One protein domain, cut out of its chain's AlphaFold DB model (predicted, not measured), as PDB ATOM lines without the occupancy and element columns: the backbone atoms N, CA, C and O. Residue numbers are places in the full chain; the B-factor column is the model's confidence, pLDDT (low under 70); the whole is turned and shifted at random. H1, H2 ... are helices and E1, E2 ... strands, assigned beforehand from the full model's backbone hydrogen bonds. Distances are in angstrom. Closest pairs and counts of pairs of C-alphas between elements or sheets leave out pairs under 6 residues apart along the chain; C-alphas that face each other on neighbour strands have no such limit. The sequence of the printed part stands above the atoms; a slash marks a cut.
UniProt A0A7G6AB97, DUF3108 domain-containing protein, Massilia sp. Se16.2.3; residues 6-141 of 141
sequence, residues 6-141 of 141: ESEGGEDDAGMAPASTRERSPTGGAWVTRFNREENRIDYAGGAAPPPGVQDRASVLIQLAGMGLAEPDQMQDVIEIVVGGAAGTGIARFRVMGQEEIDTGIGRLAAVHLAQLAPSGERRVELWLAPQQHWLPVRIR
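This is residues 6 to 141 of the 141 residues of the protein "DUF3108 domain-containing protein" of Massilia sp. Se16.2.3 (UniProt A0A7G6AB97). A five-strand sheet, E5 to E9, is curled like part of a barrel round the one helix, H1, and a smaller four-strand sheet, E1 to E4, stands at the end where E5 finishes, with its strand E2 also near H1. The long strands E6 and E7 bend, and the tip of their hairpin folds back toward E9. The printed part has 136 residues and is mostly strand, in the order E1 E2 E3 E4 H1 E5 E6 E7 E8 E9; each sheet is antiparallel and has its strands in chain order. It is compact, with a radius of gyration of the C-alphas of 15.7 A and spans of 45 by 35 by 27 A.

The larger sheet holds E5, residues 78 to 85, E6, residues 88 to 104, E7, residues 107 to 117, E8, residues 123 to 130, and E9, residues 136 to 140. It is a meander, each strand the antiparallel neighbour of the one before, with edge strands E5 and E9, and it is strongly twisted. Across its pairs, N 83 and O 90 are 2.8 A apart, N 100 and O 111 2.9 A, N 114 and O 127 2.8 A, and N 128 and O 139 2.9 A, within hydrogen-bond range. E6 bends by 103 degrees at residue 101 and E7 by 65 degrees at residue 110; the closest C-alphas of E6 and E9, Thr 104 and Val 138, are 7.3 A apart. H1, residues 60 to 70, is on one face of this sheet, two layers, a helix over a sheet, and the sheet curls round it. The closest C-alphas of H1 and E9, Ala 65 and Leu 136, are 5.5 A apart. In H1 every O i to N i+4 pair is within hydrogen-bond range. The second meander is E1, residues 6 to 12, E2, residues 15 to 24, E3, residues 30 to 36, and E4, residues 41 to 43. N 8 and O 20 are 2.9 A apart, N 33 and O 21 2.9 A, and N 36 and O 41 2.8 A, within hydrogen-bond range. E2 bends by 71 degrees at residue 19. H1 is on this sheet too; the closest C-alphas of E2 and H1, Met 16 and Gln 63, are 6.0 A apart. The closest C-alphas of E3 and E5, Thr 33 and Gly 85, are 5.9 A apart. E1 and E5 are apart.

E1 begins at C-alpha 6, (-46.317, -45.900, 0.766). E6 is 35.6 A long, E7 28.6 A, E2 24.9 A, E5 21.6 A and H1 15.1 A. E9 ends at C-alpha 140, (-59.598, -37.828, 8.034).

The two C-alphas farthest apart, Glu 39 and Gly 107, are 47.3 A apart. The printed part has no cut. The link from E4 to H1, residues 44 to 59, is long. The mean pLDDT of the printed part is 87.3; residues 45 to 48, 50 and 119 to 123 are under 70.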
ATOM      1  N   GLU A   6     -46.751 -44.655   0.143       88.50
ATOM      2  CA  GLU A   6     -46.317 -45.900   0.766       88.50
ATOM      3  C   GLU A   6     -45.117 -45.569   1.666       88.50
ATOM      4  O   GLU A   6     -44.285 -44.724   1.316       88.50
ATOM      5  N   SER A   7     -45.043 -46.183   2.844       90.75
ATOM      6  CA  SER A   7     -43.943 -46.002   3.795       90.75
ATOM      7  C   SER A   7     -43.529 -47.352   4.359       90.75
ATOM      8  O   SER A   7     -44.376 -48.179   4.692       90.75
ATOM      9  N   GLU A   8     -42.220 -47.563   4.444       91.62
ATOM     10  CA  GLU A   8     -41.592 -48.739   5.032       91.62
ATOM     11  C   GLU A   8     -40.597 -48.284   6.097       91.62
ATOM     12  O   GLU A   8     -39.815 -47.355   5.873       91.62
ATOM     13  N   GLY A   9     -40.590 -48.949   7.247       92.00
ATOM     14  CA  GLY A   9     -39.726 -48.610   8.372       92.00
ATOM     15  C   GLY A   9     -40.100 -49.377   9.632       92.00
ATOM     16  O   GLY A   9     -40.829 -50.365   9.571       92.00
ATOM     17  N   GLY A  10     -39.582 -48.909  10.763       90.75
ATOM     18  CA  GLY A  10     -39.870 -49.464  12.083       90.75
ATOM     19  C   GLY A  10     -40.200 -48.365  13.086       90.75
ATOM     20  O   GLY A  10     -40.763 -47.334  12.721       90.75
ATOM     21  N   GLU A  11     -39.810 -48.592  14.330       89.06
ATOM     22  CA  GLU A  11     -39.894 -47.646  15.441       89.06
ATOM     23  C   GLU A  11     -38.521 -47.526  16.123       89.06
ATOM     24  O   GLU A  11     -37.712 -48.457  16.069       89.06
ATOM     25  N   ASP A  12     -38.243 -46.372  16.720       87.12
ATOM     26  CA  ASP A  12     -37.063 -46.079  17.533       87.12
ATOM     27  C   ASP A  12     -37.454 -45.247  18.773       87.12
ATOM     28  O   ASP A  12     -38.635 -45.003  19.032       87.12
ATOM     29  N   ASP A  13     -36.468 -44.804  19.559       86.31
ATOM     30  CA  ASP A  13     -36.698 -44.016  20.781       86.31
ATOM     31  C   ASP A  13     -37.426 -42.675  20.527       86.31
ATOM     32  O   ASP A  13     -37.938 -42.064  21.465       86.31
ATOM     33  N   ALA A  14     -37.484 -42.199  19.277       84.06
ATOM     34  CA  ALA A  14     -38.217 -40.999  18.870       84.06
ATOM     35  C   ALA A  14     -39.620 -41.303  18.295       84.06
ATOM     36  O   ALA A  14     -40.332 -40.378  17.884       84.06
ATOM     37  N   GLY A  15     -40.048 -42.570  18.287       87.62
ATOM     38  CA  GLY A  15     -41.338 -43.027  17.770       87.62
ATOM     39  C   GLY A  15     -41.201 -43.728  16.424       87.62
ATOM     40  O   GLY A  15     -40.331 -44.573  16.239       87.62
ATOM     41  N   MET A  16     -42.075 -43.414  15.467       89.88
ATOM     42  CA  MET A  16     -42.001 -44.012  14.133       89.88
ATOM     43  C   MET A  16     -40.660 -43.678  13.460       89.88
ATOM     44  O   MET A  16     -40.146 -42.568  13.554       89.88
ATOM     45  N   ALA A  17     -40.076 -44.641  12.759       90.56
ATOM     46  CA  ALA A  17     -38.762 -44.514  12.149       90.56
ATOM     47  C   ALA A  17     -38.810 -44.986  10.687       90.56
ATOM     48  O   ALA A  17     -38.387 -46.106  10.370       90.56
ATOM     49  N   PRO A  18     -39.324 -44.156   9.758       90.56
ATOM     50  CA  PRO A  18     -39.417 -44.534   8.351       90.56
ATOM     51  C   PRO A  18     -38.023 -44.733   7.756       90.56
ATOM     52  O   PRO A  18     -37.130 -43.918   7.979       90.56
ATOM     53  N   ALA A  19     -37.831 -45.811   7.003       90.94
ATOM     54  CA  ALA A  19     -36.612 -46.116   6.258       90.94
ATOM     55  C   ALA A  19     -36.726 -45.656   4.796       90.94
ATOM     56  O   ALA A  19     -35.758 -45.149   4.220       90.94
ATOM     57  N   SER A  20     -37.913 -45.777   4.194       90.88
ATOM     58  CA  SER A  20     -38.199 -45.205   2.879       90.88
ATOM     59  C   SER A  20     -39.667 -44.833   2.703       90.88
ATOM     60  O   SER A  20     -40.548 -45.465   3.276       90.88
ATOM     61  N   THR A  21     -39.925 -43.822   1.875       90.88
ATOM     62  CA  THR A  21     -41.276 -43.462   1.438       90.88
ATOM     63  C   THR A  21     -41.342 -43.332  -0.075       90.88
ATOM     64  O   THR A  21     -40.382 -42.892  -0.717       90.88
ATOM     65  N   ARG A  22     -42.494 -43.698  -0.635       89.75
ATOM     66  CA  ARG A  22     -42.852 -43.533  -2.039       89.75
ATOM     67  C   ARG A  22     -44.094 -42.648  -2.147       89.75
ATOM     68  O   ARG A  22     -45.147 -43.010  -1.639       89.75
ATOM     69  N   GLU A  23     -43.980 -41.516  -2.835       87.69
ATOM     70  CA  GLU A  23     -45.079 -40.570  -3.093       87.69
ATOM     71  C   GLU A  23     -45.416 -40.563  -4.586       87.69
ATOM     72  O   GLU A  23     -44.524 -40.405  -5.425       87.69
ATOM     73  N   ARG A  24     -46.695 -40.719  -4.950       86.44
ATOM     74  CA  ARG A  24     -47.110 -40.563  -6.352       86.44
ATOM     75  C   ARG A  24     -46.951 -39.105  -6.787       86.44
ATOM     76  O   ARG A  24     -47.530 -38.201  -6.191       86.44
ATOM     77  N   SER A  25     -46.206 -38.888  -7.870       78.75
ATOM     78  CA  SER A  25     -46.000 -37.547  -8.424       78.75
ATOM     79  C   SER A  25     -47.291 -37.018  -9.069       78.75
ATOM     80  O   SER A  25     -47.950 -37.770  -9.798       78.75
ATOM     81  N   PRO A  26     -47.619 -35.719  -8.913       73.19
ATOM     82  CA  PRO A  26     -48.733 -35.081  -9.619       73.19
ATOM     83  C   PRO A  26     -48.633 -35.166 -11.150       73.19
ATOM     84  O   PRO A  26     -49.649 -35.123 -11.837       73.19
ATOM     85  N   THR A  27     -47.417 -35.281 -11.691       80.62
ATOM     86  CA  THR A  27     -47.150 -35.365 -13.138       80.62
ATOM     87  C   THR A  27     -47.026 -36.801 -13.657       80.62
ATOM     88  O   THR A  27     -46.734 -37.001 -14.834       80.62
ATOM     89  N   GLY A  28     -47.263 -37.807 -12.807       79.88
ATOM     90  CA  GLY A  28     -47.060 -39.223 -13.120       79.88
ATOM     91  C   GLY A  28     -45.705 -39.757 -12.640       79.88
ATOM     92  O   GLY A  28     -44.734 -39.017 -12.488       79.88
ATOM     93  N   GLY A  29     -45.645 -41.064 -12.364       84.50
ATOM     94  CA  GLY A  29     -44.504 -41.709 -11.703       84.50
ATOM     95  C   GLY A  29     -44.570 -41.632 -10.171       84.50
ATOM     96  O   GLY A  29     -45.628 -41.367  -9.597       84.50
ATOM     97  N   ALA A  30     -43.448 -41.898  -9.501       83.75
ATOM     98  CA  ALA A  30     -43.337 -41.817  -8.045       83.75
ATOM     99  C   ALA A  30     -41.965 -41.282  -7.622       83.75
ATOM    100  O   ALA A  30     -40.953 -41.600  -8.250       83.75
ATOM    101  N   TRP A  31     -41.936 -40.499  -6.550       85.56
ATOM    102  CA  TRP A  31     -40.708 -40.086  -5.880       85.56
ATOM    103  C   TRP A  31     -40.413 -41.039  -4.734       85.56
ATOM    104  O   TRP A  31     -41.310 -41.361  -3.961       85.56
ATOM    105  N   VAL A  32     -39.160 -41.472  -4.618       88.31
ATOM    106  CA  VAL A  32     -38.690 -42.294  -3.500       88.31
ATOM    107  C   VAL A  32     -37.731 -41.459  -2.667       88.31
ATOM    108  O   VAL A  32     -36.795 -40.880  -3.211       88.31
ATOM    109  N   THR A  33     -37.970 -41.400  -1.360       87.69
ATOM    110  CA  THR A  33     -37.070 -40.773  -0.382       87.69
ATOM    111  C   THR A  33     -36.579 -41.850   0.576       87.69
ATOM    112  O   THR A  33     -37.400 -42.612   1.087       87.69
ATOM    113  N   ARG A  34     -35.264 -41.942   0.817       90.00
ATOM    114  CA  ARG A  34     -34.695 -42.869   1.817       90.00
ATOM    115  C   ARG A  34     -34.111 -42.105   2.994       90.00
ATOM    116  O   ARG A  34     -33.459 -41.085   2.800       90.00
ATOM    117  N   PHE A  35     -34.310 -42.628   4.196       87.94
ATOM    118  CA  PHE A  35     -33.822 -42.048   5.442       87.94
ATOM    119  C   PHE A  35     -32.673 -42.912   5.974       87.94
ATOM    120  O   PHE A  35     -32.884 -43.852   6.738       87.94
ATOM    121  N   ASN A  36     -31.448 -42.620   5.541       84.62
ATOM    122  CA  ASN A  36     -30.250 -43.309   6.005       84.62
ATOM    123  C   ASN A  36     -29.787 -42.706   7.341       84.62
ATOM    124  O   ASN A  36     -29.056 -41.715   7.379       84.62
ATOM    125  N   ARG A  37     -30.244 -43.291   8.451       80.94
ATOM    126  CA  ARG A  37     -29.863 -42.850   9.804       80.94
ATOM    127  C   ARG A  37     -28.403 -43.178  10.141       80.94
ATOM    128  O   ARG A  37     -27.771 -42.387  10.828       80.94
ATOM    129  N   GLU A  38     -27.852 -44.281   9.624       81.06
ATOM    130  CA  GLU A  38     -26.449 -44.669   9.864       81.06
ATOM    131  C   GLU A  38     -25.471 -43.639   9.290       81.06
ATOM    132  O   GLU A  38     -24.514 -43.236   9.948       81.06
ATOM    133  N   GLU A  39     -25.742 -43.164   8.073       78.06
ATOM    134  CA  GLU A  39     -24.927 -42.151   7.399       78.06
ATOM    135  C   GLU A  39     -25.374 -40.717   7.713       78.06
ATOM    136  O   GLU A  39     -24.823 -39.775   7.143       78.06
ATOM    137  N   ASN A  40     -26.379 -40.531   8.582       72.44
ATOM    138  CA  ASN A  40     -27.056 -39.251   8.796       72.44
ATOM    139  C   ASN A  40     -27.345 -38.543   7.460       72.44
ATOM    140  O   ASN A  40     -26.954 -37.393   7.253       72.44
ATOM    141  N   ARG A  41     -28.055 -39.216   6.544       77.00
ATOM    142  CA  ARG A  41     -28.437 -38.667   5.233       77.00
ATOM    143  C   ARG A  41     -29.869 -39.031   4.823       77.00
ATOM    144  O   ARG A  41     -30.287 -40.175   4.936       77.00
ATOM    145  N   ILE A  42     -30.628 -38.063   4.313       76.38
ATOM    146  CA  ILE A  42     -31.870 -38.292   3.571       76.38
ATOM    147  C   ILE A  42     -31.545 -38.219   2.085       76.38
ATOM    148  O   ILE A  42     -31.177 -37.162   1.563       76.38
ATOM    149  N   ASP A  43     -31.732 -39.341   1.401       79.06
ATOM    150  CA  ASP A  43     -31.562 -39.456  -0.038       79.06
ATOM    151  C   ASP A  43     -32.861 -39.027  -0.734       79.06
ATOM    152  O   ASP A  43     -33.760 -39.829  -0.990       79.06
ATOM    153  N   TYR A  44     -32.948 -37.724  -1.001       75.38
ATOM    154  CA  TYR A  44     -33.833 -37.090  -1.988       75.38
ATOM    155  C   TYR A  44     -32.966 -36.259  -2.955       75.38
ATOM    156  O   TYR A  44     -31.748 -36.205  -2.788       75.38
ATOM    157  N   ALA A  45     -33.554 -35.591  -3.955       52.97
ATOM    158  CA  ALA A  45     -32.860 -34.881  -5.047       52.97
ATOM    159  C   ALA A  45     -31.954 -33.673  -4.654       52.97
ATOM    160  O   ALA A  45     -31.733 -32.780  -5.468       52.97
ATOM    161  N   GLY A  46     -31.408 -33.629  -3.435       56.62
ATOM    162  CA  GLY A  46     -30.483 -32.599  -2.957       56.62
ATOM    163  C   GLY A  46     -29.648 -32.947  -1.714       56.62
ATOM    164  O   GLY A  46     -28.801 -32.134  -1.370       56.62
ATOM    165  N   GLY A  47     -29.847 -34.111  -1.072       59.28
ATOM    166  CA  GLY A  47     -29.013 -34.659   0.018       59.28
ATOM    167  C   GLY A  47     -28.816 -33.760   1.254       59.28
ATOM    168  O   GLY A  47     -27.955 -32.887   1.260       59.28
ATOM    169  N   ALA A  48     -29.539 -34.023   2.346       66.62
ATOM    170  CA  ALA A  48     -29.337 -33.353   3.639       66.62
ATOM    171  C   ALA A  48     -29.382 -34.358   4.796       66.62
ATOM    172  O   ALA A  48     -29.975 -35.424   4.652       66.62
ATOM    173  N   ALA A  49     -28.777 -34.036   5.941       71.50
ATOM    174  CA  ALA A  49     -28.842 -34.908   7.112       71.50
ATOM    175  C   ALA A  49     -30.261 -34.949   7.719       71.50
ATOM    176  O   ALA A  49     -30.865 -33.885   7.882       71.50
ATOM    177  N   PRO A  50     -30.810 -36.136   8.058       68.75
ATOM    178  CA  PRO A  50     -32.083 -36.268   8.730       68.75
ATOM    179  C   PRO A  50     -31.925 -35.743  10.151       68.75
ATOM    180  O   PRO A  50     -31.075 -36.247  10.889       68.75
ATOM    181  N   PRO A  51     -32.730 -34.761  10.571       74.88
ATOM    182  CA  PRO A  51     -32.800 -34.444  11.982       74.88
ATOM    183  C   PRO A  51     -33.359 -35.655  12.755       74.88
ATOM    184  O   PRO A  51     -34.122 -36.449  12.189       74.88
ATOM    185  N   PRO A  52     -33.012 -35.798  14.045       77.44
ATOM    186  CA  PRO A  52     -33.591 -36.830  14.901       77.44
ATOM    187  C   PRO A  52     -35.126 -36.808  14.865       77.44
ATOM    188  O   PRO A  52     -35.731 -35.735  14.852       77.44
ATOM    189  N   GLY A  53     -35.747 -37.990  14.831       82.44
ATOM    190  CA  GLY A  53     -37.207 -38.137  14.826       82.44
ATOM    191  C   GLY A  53     -37.910 -37.698  13.536       82.44
ATOM    192  O   GLY A  53     -39.131 -37.544  13.542       82.44
ATOM    193  N   VAL A  54     -37.178 -37.480  12.433       85.50
ATOM    194  CA  VAL A  54     -37.798 -37.144  11.144       85.50
ATOM    195  C   VAL A  54     -38.743 -38.254  10.678       85.50
ATOM    196  O   VAL A  54     -38.375 -39.428  10.598       85.50
ATOM    197  N   GLN A  55     -39.960 -37.844  10.342       88.50
ATOM    198  CA  GLN A  55     -41.015 -38.696   9.806       88.50
ATOM    199  C   GLN A  55     -41.160 -38.505   8.299       88.50
ATOM    200  O   GLN A  55     -40.603 -37.576   7.713       88.50
ATOM    201  N   ASP A  56     -41.969 -39.340   7.663       86.44
ATOM    202  CA  ASP A  56     -42.528 -39.065   6.342       86.44
ATOM    203  C   ASP A  56     -44.015 -38.698   6.455       86.44
ATOM    204  O   ASP A  56     -44.629 -38.766   7.520       86.44
ATOM    205  N   ARG A  57     -44.629 -38.278   5.346       83.62
ATOM    206  CA  ARG A  57     -46.035 -37.848   5.355       83.62
ATOM    207  C   ARG A  57     -47.021 -38.961   5.717       83.62
ATOM    208  O   ARG A  57     -48.088 -38.645   6.236       83.62
ATOM    209  N   ALA A  58     -46.695 -40.221   5.438       83.12
ATOM    210  CA  ALA A  58     -47.580 -41.347   5.720       83.12
ATOM    211  C   ALA A  58     -47.550 -41.728   7.209       83.12
ATOM    212  O   ALA A  58     -48.586 -42.028   7.799       83.12
ATOM    213  N   SER A  59     -46.371 -41.658   7.826       89.00
ATOM    214  CA  SER A  59     -46.125 -42.024   9.226       89.00
ATOM    215  C   SER A  59     -46.624 -40.987  10.234       89.00
ATOM    216  O   SER A  59     -46.967 -41.357  11.355       89.00
ATOM    217  N   VAL A  60     -46.770 -39.713   9.847       91.38
ATOM    218  CA  VAL A  60     -47.249 -38.630  10.735       91.38
ATOM    219  C   VAL A  60     -48.563 -38.961  11.452       91.38
ATOM    220  O   VAL A  60     -48.709 -38.644  12.630       91.38
ATOM    221  N   LEU A  61     -49.526 -39.595  10.778       90.44
ATOM    222  CA  LEU A  61     -50.825 -39.904  11.390       90.44
ATOM    223  C   LEU A  61     -50.697 -40.929  12.520       90.44
ATOM    224  O   LEU A  61     -51.341 -40.793  13.558       90.44
ATOM    225  N   ILE A  62     -49.846 -41.934  12.318       91.19
ATOM    226  CA  ILE A  62     -49.566 -42.957  13.324       91.19
ATOM    227  C   ILE A  62     -48.705 -42.377  14.445       91.19
ATOM    228  O   ILE A  62     -48.984 -42.653  15.605       91.19
ATOM    229  N   GLN A  63     -47.746 -41.501  14.133       93.94
ATOM    230  CA  GLN A  63     -46.977 -40.780  15.150       93.94
ATOM    231  C   GLN A  63     -47.894 -39.974  16.081       93.94
ATOM    232  O   GLN A  63     -47.747 -40.049  17.295       93.94
ATOM    233  N   LEU A  64     -48.880 -39.252  15.536       95.25
ATOM    234  CA  LEU A  64     -49.856 -38.506  16.342       95.25
ATOM    235  C   LEU A  64     -50.709 -39.427  17.230       95.25
ATOM    236  O   LEU A  64     -50.993 -39.079  18.375       95.25
ATOM    237  N   ALA A  65     -51.095 -40.607  16.733       94.94
ATOM    238  CA  ALA A  65     -51.776 -41.615  17.548       94.94
ATOM    239  C   ALA A  65     -50.870 -42.138  18.678       94.94
ATOM    240  O   ALA A  65     -51.305 -42.232  19.823       94.94
ATOM    241  N   GLY A  66     -49.596 -42.411  18.375       94.44
ATOM    242  CA  GLY A  66     -48.585 -42.826  19.348       94.44
ATOM    243  C   GLY A  66     -48.351 -41.783  20.443       94.44
ATOM    244  O   GLY A  66     -48.320 -42.134  21.618       94.44
ATOM    245  N   MET A  67     -48.283 -40.498  20.083       94.56
ATOM    246  CA  MET A  67     -48.193 -39.397  21.049       94.56
ATOM    247  C   MET A  67     -49.417 -39.354  21.965       94.56
ATOM    248  O   MET A  67     -49.265 -39.271  23.178       94.56
ATOM    249  N   GLY A  68     -50.624 -39.481  21.406       95.25
ATOM    250  CA  GLY A  68     -51.846 -39.543  22.206       95.25
ATOM    251  C   GLY A  68     -51.884 -40.745  23.154       95.25
ATOM    252  O   GLY A  68     -52.348 -40.622  24.283       95.25
ATOM    253  N   LEU A  69     -51.362 -41.897  22.726       94.75
ATOM    254  CA  LEU A  69     -51.245 -43.092  23.564       94.75
ATOM    255  C   LEU A  69     -50.226 -42.930  24.696       94.75
ATOM    256  O   LEU A  69     -50.506 -43.345  25.820       94.75
ATOM    257  N   ALA A  70     -49.052 -42.382  24.390       94.50
ATOM    258  CA  ALA A  70     -47.939 -42.288  25.326       94.50
ATOM    259  C   ALA A  70     -48.105 -41.127  26.312       94.50
ATOM    260  O   ALA A  70     -47.856 -41.289  27.506       94.50
ATOM    261  N   GLU A  71     -48.541 -39.966  25.822       93.56
ATOM    262  CA  GLU A  71     -48.606 -38.728  26.594       93.56
ATOM    263  C   GLU A  71     -49.827 -37.873  26.186       93.56
ATOM    264  O   GLU A  71     -49.686 -36.851  25.506       93.56
ATOM    265  N   PRO A  72     -51.050 -38.265  26.608       93.25
ATOM    266  CA  PRO A  72     -52.296 -37.558  26.295       93.25
ATOM    267  C   PRO A  72     -52.268 -36.048  26.557       93.25
ATOM    268  O   PRO A  72     -52.905 -35.290  25.829       93.25
ATOM    269  N   ASP A  73     -51.526 -35.607  27.574       92.12
ATOM    270  CA  ASP A  73     -51.423 -34.197  27.958       92.12
ATOM    271  C   ASP A  73     -50.720 -33.345  26.886       92.12
ATOM    272  O   ASP A  73     -50.921 -32.135  26.835       92.12
ATOM    273  N   GLN A  74     -49.954 -33.942  25.964       88.44
ATOM    274  CA  GLN A  74     -49.400 -33.215  24.814       88.44
ATOM    275  C   GLN A  74     -50.463 -32.885  23.751       88.44
ATOM    276  O   GLN A  74     -50.249 -32.030  22.886       88.44
ATOM    277  N   MET A  75     -51.643 -33.505  23.827       92.69
ATOM    278  CA  MET A  75     -52.733 -33.359  22.861       92.69
ATOM    279  C   MET A  75     -53.654 -32.181  23.204       92.69
ATOM    280  O   MET A  75     -54.877 -32.321  23.176       92.69
ATOM    281  N   GLN A  76     -53.078 -31.011  23.504       89.81
ATOM    282  CA  GLN A  76     -53.831 -29.815  23.918       89.81
ATOM    283  C   GLN A  76     -53.503 -28.518  23.158       89.81
ATOM    284  O   GLN A  76     -54.344 -27.624  23.133       89.81
ATOM    285  N   ASP A  77     -52.353 -28.424  22.475       90.38
ATOM    286  CA  ASP A  77     -51.893 -27.182  21.826       90.38
ATOM    287  C   ASP A  77     -51.476 -27.390  20.353       90.38
ATOM    288  O   ASP A  77     -52.246 -27.881  19.522       90.38
ATOM    289  N   VAL A  78     -50.266 -26.951  19.990       94.44
ATOM    290  CA  VAL A  78     -49.662 -27.118  18.672       94.44
ATOM    291  C   VAL A  78     -48.597 -28.199  18.765       94.44
ATOM    292  O   VAL A  78     -47.660 -28.091  19.548       94.44
ATOM    293  N   ILE A  79     -48.730 -29.207  17.914       93.56
ATOM    294  CA  ILE A  79     -47.789 -30.306  17.763       93.56
ATOM    295  C   ILE A  79     -46.968 -30.053  16.500       93.56
ATOM    296  O   ILE A  79     -47.522 -29.857  15.413       93.56
ATOM    297  N   GLU A  80     -45.647 -30.044  16.644       92.56
ATOM    298  CA  GLU A  80     -44.704 -29.886  15.541       92.56
ATOM    299  C   GLU A  80     -43.983 -31.209  15.282       92.56
ATOM    300  O   GLU A  80     -43.374 -31.779  16.181       92.56
ATOM    301  N   ILE A  81     -44.037 -31.689  14.040       90.94
ATOM    302  CA  ILE A  81     -43.343 -32.904  13.607       90.94
ATOM    303  C   ILE A  81     -42.453 -32.541  12.428       90.94
ATOM    304  O   ILE A  81     -42.905 -31.912  11.466       90.94
ATOM    305  N   VAL A  82     -41.184 -32.938  12.482       90.12
ATOM    306  CA  VAL A  82     -40.285 -32.781  11.339       90.12
ATOM    307  C   VAL A  82     -40.591 -33.875  10.323       90.12
ATOM    308  O   VAL A  82     -40.568 -35.057  10.648       90.12
ATOM    309  N   VAL A  83     -40.885 -33.478   9.090       89.06
ATOM    310  CA  VAL A  83     -41.296 -34.369   8.005       89.06
ATOM    311  C   VAL A  83     -40.351 -34.208   6.824       89.06
ATOM    312  O   VAL A  83     -40.173 -33.103   6.313       89.06
ATOM    313  N   GLY A  84     -39.763 -35.308   6.369       85.44
ATOM    314  CA  GLY A  84     -38.999 -35.402   5.134       85.44
ATOM    315  C   GLY A  84     -39.847 -35.888   3.960       85.44
ATOM    316  O   GLY A  84     -40.831 -36.610   4.122       85.44
ATOM    317  N   GLY A  85     -39.450 -35.494   2.754       81.12
ATOM    318  CA  GLY A  85     -40.024 -35.988   1.508       81.12
ATOM    319  C   GLY A  85     -39.203 -35.552   0.298       81.12
ATOM    320  O   GLY A  85     -38.096 -35.034   0.434       81.12
ATOM    321  N   ALA A  86     -39.774 -35.709  -0.897       75.56
ATOM    322  CA  ALA A  86     -39.065 -35.483  -2.160       75.56
ATOM    323  C   ALA A  86     -38.506 -34.055  -2.332       75.56
ATOM    324  O   ALA A  86     -37.519 -33.856  -3.038       75.56
ATOM    325  N   ALA A  87     -39.126 -33.066  -1.680       75.25
ATOM    326  CA  ALA A  87     -38.710 -31.661  -1.693       75.25
ATOM    327  C   ALA A  87     -37.787 -31.272  -0.515       75.25
ATOM    328  O   ALA A  87     -37.462 -30.098  -0.360       75.25
ATOM    329  N   GLY A  88     -37.383 -32.236   0.316       77.94
ATOM    330  CA  GLY A  88     -36.587 -32.033   1.526       77.94
ATOM    331  C   GLY A  88     -37.397 -32.086   2.817       77.94
ATOM    332  O   GLY A  88     -38.505 -32.624   2.856       77.94
ATOM    333  N   THR A  89     -36.810 -31.565   3.895       83.19
ATOM    334  CA  THR A  89     -37.412 -31.552   5.235       83.19
ATOM    335  C   THR A  89     -38.211 -30.279   5.491       83.19
ATOM    336  O   THR A  89     -37.771 -29.181   5.155       83.19
ATOM    337  N   GLY A  90     -39.350 -30.410   6.163       85.25
ATOM    338  CA  GLY A  90     -40.155 -29.299   6.662       85.25
ATOM    339  C   GLY A  90     -40.807 -29.632   8.000       85.25
ATOM    340  O   GLY A  90     -40.745 -30.765   8.464       85.25
ATOM    341  N   ILE A  91     -41.445 -28.644   8.624       88.19
ATOM    342  CA  ILE A  91     -42.196 -28.840   9.871       88.19
ATOM    343  C   ILE A  91     -43.682 -28.940   9.532       88.19
ATOM    344  O   ILE A  91     -44.267 -27.994   8.996       88.19
ATOM    345  N   ALA A  92     -44.297 -30.072   9.859       89.69
ATOM    346  CA  ALA A  92     -45.743 -30.221   9.884       89.69
ATOM    347  C   ALA A  92     -46.267 -29.741  11.242       89.69
ATOM    348  O   ALA A  92     -45.859 -30.247  12.283       89.69
ATOM    349  N   ARG A  93     -47.169 -28.756  11.223       92.44
ATOM    350  CA  ARG A  93     -47.795 -28.199  12.426       92.44
ATOM    351  C   ARG A  93     -49.245 -28.638  12.504       92.44
ATOM    352  O   ARG A  93     -50.007 -28.350  11.583       92.44
ATOM    353  N   PHE A  94     -49.629 -29.272  13.600       94.25
ATOM    354  CA  PHE A  94     -51.006 -29.650  13.893       94.25
ATOM    355  C   PHE A  94     -51.492 -28.858  15.092       94.25
ATOM    356  O   PHE A  94     -50.834 -28.847  16.123       94.25
ATOM    357  N   ARG A  95     -52.631 -28.182  14.967       95.00
ATOM    358  CA  ARG A  95     -53.295 -27.540  16.101       95.00
ATOM    359  C   ARG A  95     -54.404 -28.443  16.606       95.00
ATOM    360  O   ARG A  95     -55.244 -28.864  15.812       95.00
ATOM    361  N   VAL A  96     -54.428 -28.681  17.908       95.81
ATOM    362  CA  VAL A  96     -55.551 -29.310  18.589       95.81
ATOM    363  C   VAL A  96     -56.703 -28.313  18.648       95.81
ATOM    364  O   VAL A  96     -56.564 -27.184  19.110       95.81
ATOM    365  N   MET A  97     -57.845 -28.731  18.117       95.56
ATOM    366  CA  MET A  97     -59.064 -27.928  18.030       95.56
ATOM    367  C   MET A  97     -60.017 -28.203  19.201       95.56
ATOM    368  O   MET A  97     -60.948 -27.431  19.418       95.56
ATOM    369  N   GLY A  98     -59.774 -29.283  19.949       94.81
ATOM    370  CA  GLY A  98     -60.567 -29.719  21.096       94.81
ATOM    371  C   GLY A  98     -61.145 -31.122  20.917       94.81
ATOM    372  O   GLY A  98     -60.879 -31.806  19.925       94.81
ATOM    373  N   GLN A  99     -61.932 -31.551  21.901       95.94
ATOM    374  CA  GLN A  99     -62.692 -32.798  21.848       95.94
ATOM    375  C   GLN A  99     -64.085 -32.557  21.264       95.94
ATOM    376  O   GLN A  99     -64.753 -31.588  21.624       95.94
ATOM    377  N   GLU A 100     -64.542 -33.463  20.407       96.62
ATOM    378  CA  GLU A 100     -65.904 -33.470  19.876       96.62
ATOM    379  C   GLU A 100     -66.443 -34.894  19.719       96.62
ATOM    380  O   GLU A 100     -65.690 -35.852  19.531       96.62
ATOM    381  N   GLU A 101     -67.766 -35.038  19.793       97.75
ATOM    382  CA  GLU A 101     -68.429 -36.283  19.415       97.75
ATOM    383  C   GLU A 101     -68.674 -36.312  17.907       97.75
ATOM    384  O   GLU A 101     -69.234 -35.374  17.336       97.75
ATOM    385  N   ILE A 102     -68.285 -37.410  17.264       97.38
ATOM    386  CA  ILE A 102     -68.428 -37.595  15.822       97.38
ATOM    387  C   ILE A 102     -69.186 -38.882  15.518       97.38
ATOM    388  O   ILE A 102     -68.981 -39.910  16.165       97.38
ATOM    389  N   ASP A 103     -70.050 -38.838  14.508       96.56
ATOM    390  CA  ASP A 103     -70.688 -40.040  13.981       96.56
ATOM    391  C   ASP A 103     -69.707 -40.772  13.050       96.56
ATOM    392  O   ASP A 103     -69.101 -40.177  12.153       96.56
ATOM    393  N   THR A 104     -69.543 -42.075  13.272       93.75
ATOM    394  CA  THR A 104     -68.669 -42.959  12.489       93.75
ATOM    395  C   THR A 104     -69.425 -44.216  12.060       93.75
ATOM    396  O   THR A 104     -70.533 -44.483  12.528       93.75
ATOM    397  N   GLY A 105     -68.817 -45.037  11.199       90.00
ATOM    398  CA  GLY A 105     -69.401 -46.318  10.781       90.00
ATOM    399  C   GLY A 105     -69.601 -47.330  11.919       90.00
ATOM    400  O   GLY A 105     -70.368 -48.272  11.753       90.00
ATOM    401  N   ILE A 106     -68.952 -47.126  13.072       90.56
ATOM    402  CA  ILE A 106     -69.063 -47.992  14.258       90.56
ATOM    403  C   ILE A 106     -69.859 -47.340  15.402       90.56
ATOM    404  O   ILE A 106     -69.848 -47.832  16.526       90.56
ATOM    405  N   GLY A 107     -70.560 -46.239  15.118       94.31
ATOM    406  CA  GLY A 107     -71.334 -45.473  16.093       94.31
ATOM    407  C   GLY A 107     -70.717 -44.113  16.412       94.31
ATOM    408  O   GLY A 107     -69.810 -43.637  15.724       94.31
ATOM    409  N   ARG A 108     -71.244 -43.460  17.449       97.12
ATOM    410  CA  ARG A 108     -70.765 -42.152  17.900       97.12
ATOM    411  C   ARG A 108     -69.554 -42.315  18.812       97.12
ATOM    412  O   ARG A 108     -69.603 -43.094  19.759       97.12
ATOM    413  N   LEU A 109     -68.484 -41.582  18.520       97.75
ATOM    414  CA  LEU A 109     -67.229 -41.633  19.266       97.75
ATOM    415  C   LEU A 109     -66.812 -40.233  19.710       97.75
ATOM    416  O   LEU A 109     -66.893 -39.288  18.926       97.75
ATOM    417  N   ALA A 110     -66.294 -40.118  20.932       97.69
ATOM    418  CA  ALA A 110     -65.538 -38.945  21.354       97.69
ATOM    419  C   ALA A 110     -64.142 -38.978  20.713       97.69
ATOM    420  O   ALA A 110     -63.427 -39.980  20.828       97.69
ATOM    421  N   ALA A 111     -63.755 -37.893  20.047       98.00
ATOM    422  CA  ALA A 111     -62.476 -37.774  19.366       98.00
ATOM    423  C   ALA A 111     -61.837 -36.400  19.588       98.00
ATOM    424  O   ALA A 111     -62.518 -35.382  19.684       98.00
ATOM    425  N   VAL A 112     -60.507 -36.374  19.637       97.69
ATOM    426  CA  VAL A 112     -59.704 -35.152  19.600       97.69
ATOM    427  C   VAL A 112     -59.530 -34.748  18.142       97.69
ATOM    428  O   VAL A 112     -59.017 -35.527  17.337       97.69
ATOM    429  N   HIS A 113     -59.965 -33.541  17.803       97.31
ATOM    430  CA  HIS A 113     -59.828 -32.966  16.471       97.31
ATOM    431  C   HIS A 113     -58.498 -32.209  16.359       97.31
ATOM    432  O   HIS A 113     -58.211 -31.315  17.154       97.31
ATOM    433  N   LEU A 114     -57.699 -32.536  15.345       96.50
ATOM    434  CA  LEU A 114     -56.482 -31.834  14.962       96.50
ATOM    435  C   LEU A 114     -56.602 -31.275  13.543       96.50
ATOM    436  O   LEU A 114     -57.075 -31.956  12.635       96.50
ATOM    437  N   ALA A 115     -56.092 -30.065  13.332       94.00
ATOM    438  CA  ALA A 115     -56.009 -29.440  12.016       94.00
ATOM    439  C   ALA A 115     -54.552 -29.148  11.643       94.00
ATOM    440  O   ALA A 115     -53.838 -28.456  12.374       94.00
ATOM    441  N   GLN A 116     -54.116 -29.630  10.477       92.31
ATOM    442  CA  GLN A 116     -52.809 -29.281   9.932       92.31
ATOM    443  C   GLN A 116     -52.815 -27.830   9.441       92.31
ATOM    444  O   GLN A 116     -53.587 -27.458   8.551       92.31
ATOM    445  N   LEU A 117     -51.915 -27.019   9.989       89.81
ATOM    446  CA  LEU A 117     -51.728 -25.630   9.598       89.81
ATOM    447  C   LEU A 117     -50.880 -25.568   8.324       89.81
ATOM    448  O   LEU A 117     -49.725 -26.001   8.325       89.81
ATOM    449  N   ALA A 118     -51.418 -25.011   7.235       78.25
ATOM    450  CA  ALA A 118     -50.599 -24.677   6.075       78.25
ATOM    451  C   ALA A 118     -49.971 -23.284   6.218       78.25
ATOM    452  O   ALA A 118     -50.583 -22.390   6.805       78.25
ATOM    453  N   PRO A 119     -48.810 -23.046   5.581       68.62
ATOM    454  CA  PRO A 119     -48.219 -21.709   5.495       68.62
ATOM    455  C   PRO A 119     -49.153 -20.660   4.867       68.62
ATOM    456  O   PRO A 119     -49.044 -19.483   5.183       68.62
ATOM    457  N   SER A 120     -50.078 -21.080   3.995       69.50
ATOM    458  CA  SER A 120     -51.073 -20.214   3.346       69.50
ATOM    459  C   SER A 120     -52.285 -19.875   4.226       69.50
ATOM    460  O   SER A 120     -53.152 -19.129   3.786       69.50
ATOM    461  N   GLY A 121     -52.384 -20.428   5.442       58.28
ATOM    462  CA  GLY A 121     -53.539 -20.261   6.334       58.28
ATOM    463  C   GLY A 121     -54.713 -21.211   6.055       58.28
ATOM    464  O   GLY A 121     -55.583 -21.362   6.909       58.28
ATOM    465  N   GLU A 122     -54.723 -21.904   4.913       59.38
ATOM    466  CA  GLU A 122     -55.696 -22.964   4.617       59.38
ATOM    467  C   GLU A 122     -55.377 -24.253   5.395       59.38
ATOM    468  O   GLU A 122     -54.216 -24.613   5.590       59.38
ATOM    469  N   ARG A 123     -56.406 -24.985   5.838       62.97
ATOM    470  CA  ARG A 123     -56.225 -26.303   6.467       62.97
ATOM    471  C   ARG A 123     -56.044 -27.351   5.379       62.97
ATOM    472  O   ARG A 123     -56.880 -27.464   4.489       62.97
ATOM    473  N   ARG A 124     -54.949 -28.111   5.446       76.00
ATOM    474  CA  ARG A 124     -54.640 -29.147   4.439       76.00
ATOM    475  C   ARG A 124     -55.214 -30.515   4.777       76.00
ATOM    476  O   ARG A 124     -55.541 -31.263   3.859       76.00
ATOM    477  N   VAL A 125     -55.278 -30.820   6.069       86.69
ATOM    478  CA  VAL A 125     -55.736 -32.094   6.621       86.69
ATOM    479  C   VAL A 125     -56.427 -31.807   7.946       86.69
ATOM    480  O   VAL A 125     -55.858 -31.110   8.790       86.69
ATOM    481  N   GLU A 126     -57.621 -32.349   8.134       92.94
ATOM    482  CA  GLU A 126     -58.253 -32.465   9.449       92.94
ATOM    483  C   GLU A 126     -58.273 -33.941   9.870       92.94
ATOM    484  O   GLU A 126     -58.494 -34.838   9.052       92.94
ATOM    485  N   LEU A 127     -57.988 -34.198  11.143       94.88
ATOM    486  CA  LEU A 127     -57.772 -35.524  11.712       94.88
ATOM    487  C   LEU A 127     -58.534 -35.652  13.026       94.88
ATOM    488  O   LEU A 127     -58.471 -34.763  13.869       94.88
ATOM    489  N   TRP A 128     -59.200 -36.784  13.223       97.19
ATOM    490  CA  TRP A 128     -59.865 -37.116  14.477       97.19
ATOM    491  C   TRP A 128     -59.274 -38.382  15.061       97.19
ATOM    492  O   TRP A 128     -59.343 -39.438  14.429       97.19
ATOM    493  N   LEU A 129     -58.721 -38.267  16.264       97.50
ATOM    494  CA  LEU A 129     -58.137 -39.371  17.017       97.50
ATOM    495  C   LEU A 129     -59.070 -39.729  18.168       97.50
ATOM    496  O   LEU A 129     -59.425 -38.856  18.955       97.50
ATOM    497  N   ALA A 130     -59.486 -40.989  18.277       97.38
ATOM    498  CA  ALA A 130     -60.402 -41.415  19.335       97.38
ATOM    499  C   ALA A 130     -59.628 -42.070  20.491       97.38
ATOM    500  O   ALA A 130     -59.130 -43.183  20.311       97.38
ATOM    501  N   PRO A 131     -59.565 -41.465  21.696       96.56
ATOM    502  CA  PRO A 131     -58.833 -42.046  22.826       96.56
ATOM    503  C   PRO A 131     -59.306 -43.462  23.189       96.56
ATOM    504  O   PRO A 131     -58.499 -44.339  23.479       96.56
ATOM    505  N   GLN A 132     -60.614 -43.717  23.078       95.38
ATOM    506  CA  GLN A 132     -61.212 -45.035  23.336       95.38
ATOM    507  C   GLN A 132     -60.904 -46.082  22.252       95.38
ATOM    508  O   GLN A 132     -61.166 -47.261  22.454       95.38
ATOM    509  N   GLN A 133     -60.353 -45.667  21.109       96.00
ATOM    510  CA  GLN A 133     -59.893 -46.539  20.026       96.00
ATOM    511  C   GLN A 133     -58.367 -46.489  19.923       96.00
ATOM    512  O   GLN A 133     -57.817 -46.398  18.830       96.00
ATOM    513  N   HIS A 134     -57.677 -46.479  21.069       95.31
ATOM    514  CA  HIS A 134     -56.215 -46.403  21.136       95.31
ATOM    515  C   HIS A 134     -55.636 -45.199  20.377       95.31
ATOM    516  O   HIS A 134     -54.603 -45.309  19.727       95.31
ATOM    517  N   TRP A 135     -56.336 -44.061  20.422       96.81
ATOM    518  CA  TRP A 135     -55.985 -42.838  19.690       96.81
ATOM    519  C   TRP A 135     -55.865 -43.007  18.174       96.81
ATOM    520  O   TRP A 135     -55.318 -42.135  17.506       96.81
ATOM    521  N   LEU A 136     -56.405 -44.085  17.602       95.31
ATOM    522  CA  LEU A 136     -56.344 -44.301  16.164       95.31
ATOM    523  C   LEU A 136     -57.161 -43.241  15.404       95.31
ATOM    524  O   LEU A 136     -58.185 -42.757  15.911       95.31
ATOM    525  N   PRO A 137     -56.747 -42.904  14.167       94.56
ATOM    526  CA  PRO A 137     -57.545 -42.087  13.267       94.56
ATOM    527  C   PRO A 137     -58.912 -42.722  13.003       94.56
ATOM    528  O   PRO A 137     -59.009 -43.805  12.430       94.56
ATOM    529  N   VAL A 138     -59.979 -42.021  13.381       95.75
ATOM    530  CA  VAL A 138     -61.372 -42.437  13.134       95.75
ATOM    531  C   VAL A 138     -62.051 -41.614  12.040       95.75
ATOM    532  O   VAL A 138     -63.082 -42.017  11.505       95.75
ATOM    533  N   ARG A 139     -61.469 -40.466  11.675       95.00
ATOM    534  CA  ARG A 139     -61.882 -39.637  10.536       95.00
ATOM    535  C   ARG A 139     -60.688 -38.830  10.031       95.00
ATOM    536  O   ARG A 139     -59.876 -38.366  10.828       95.00
ATOM    537  N   ILE A 140     -60.599 -38.660   8.714       92.50
ATOM    538  CA  ILE A 140     -59.598 -37.828   8.034       92.50
ATOM    539  C   ILE A 140     -60.321 -37.046   6.935       92.50
ATOM    540  O   ILE A 140     -61.151 -37.627   6.229       92.50
ATOM    541  N   ARG A 141     -60.032 -35.751   6.794       89.38
ATOM    542  CA  ARG A 141     -60.626 -34.871   5.779       89.38
ATOM    543  C   ARG A 141     -59.571 -34.043   5.052       89.38
ATOM    544  O   ARG A 141     -58.645 -33.550   5.730       89.38
TER     545      ARG A 141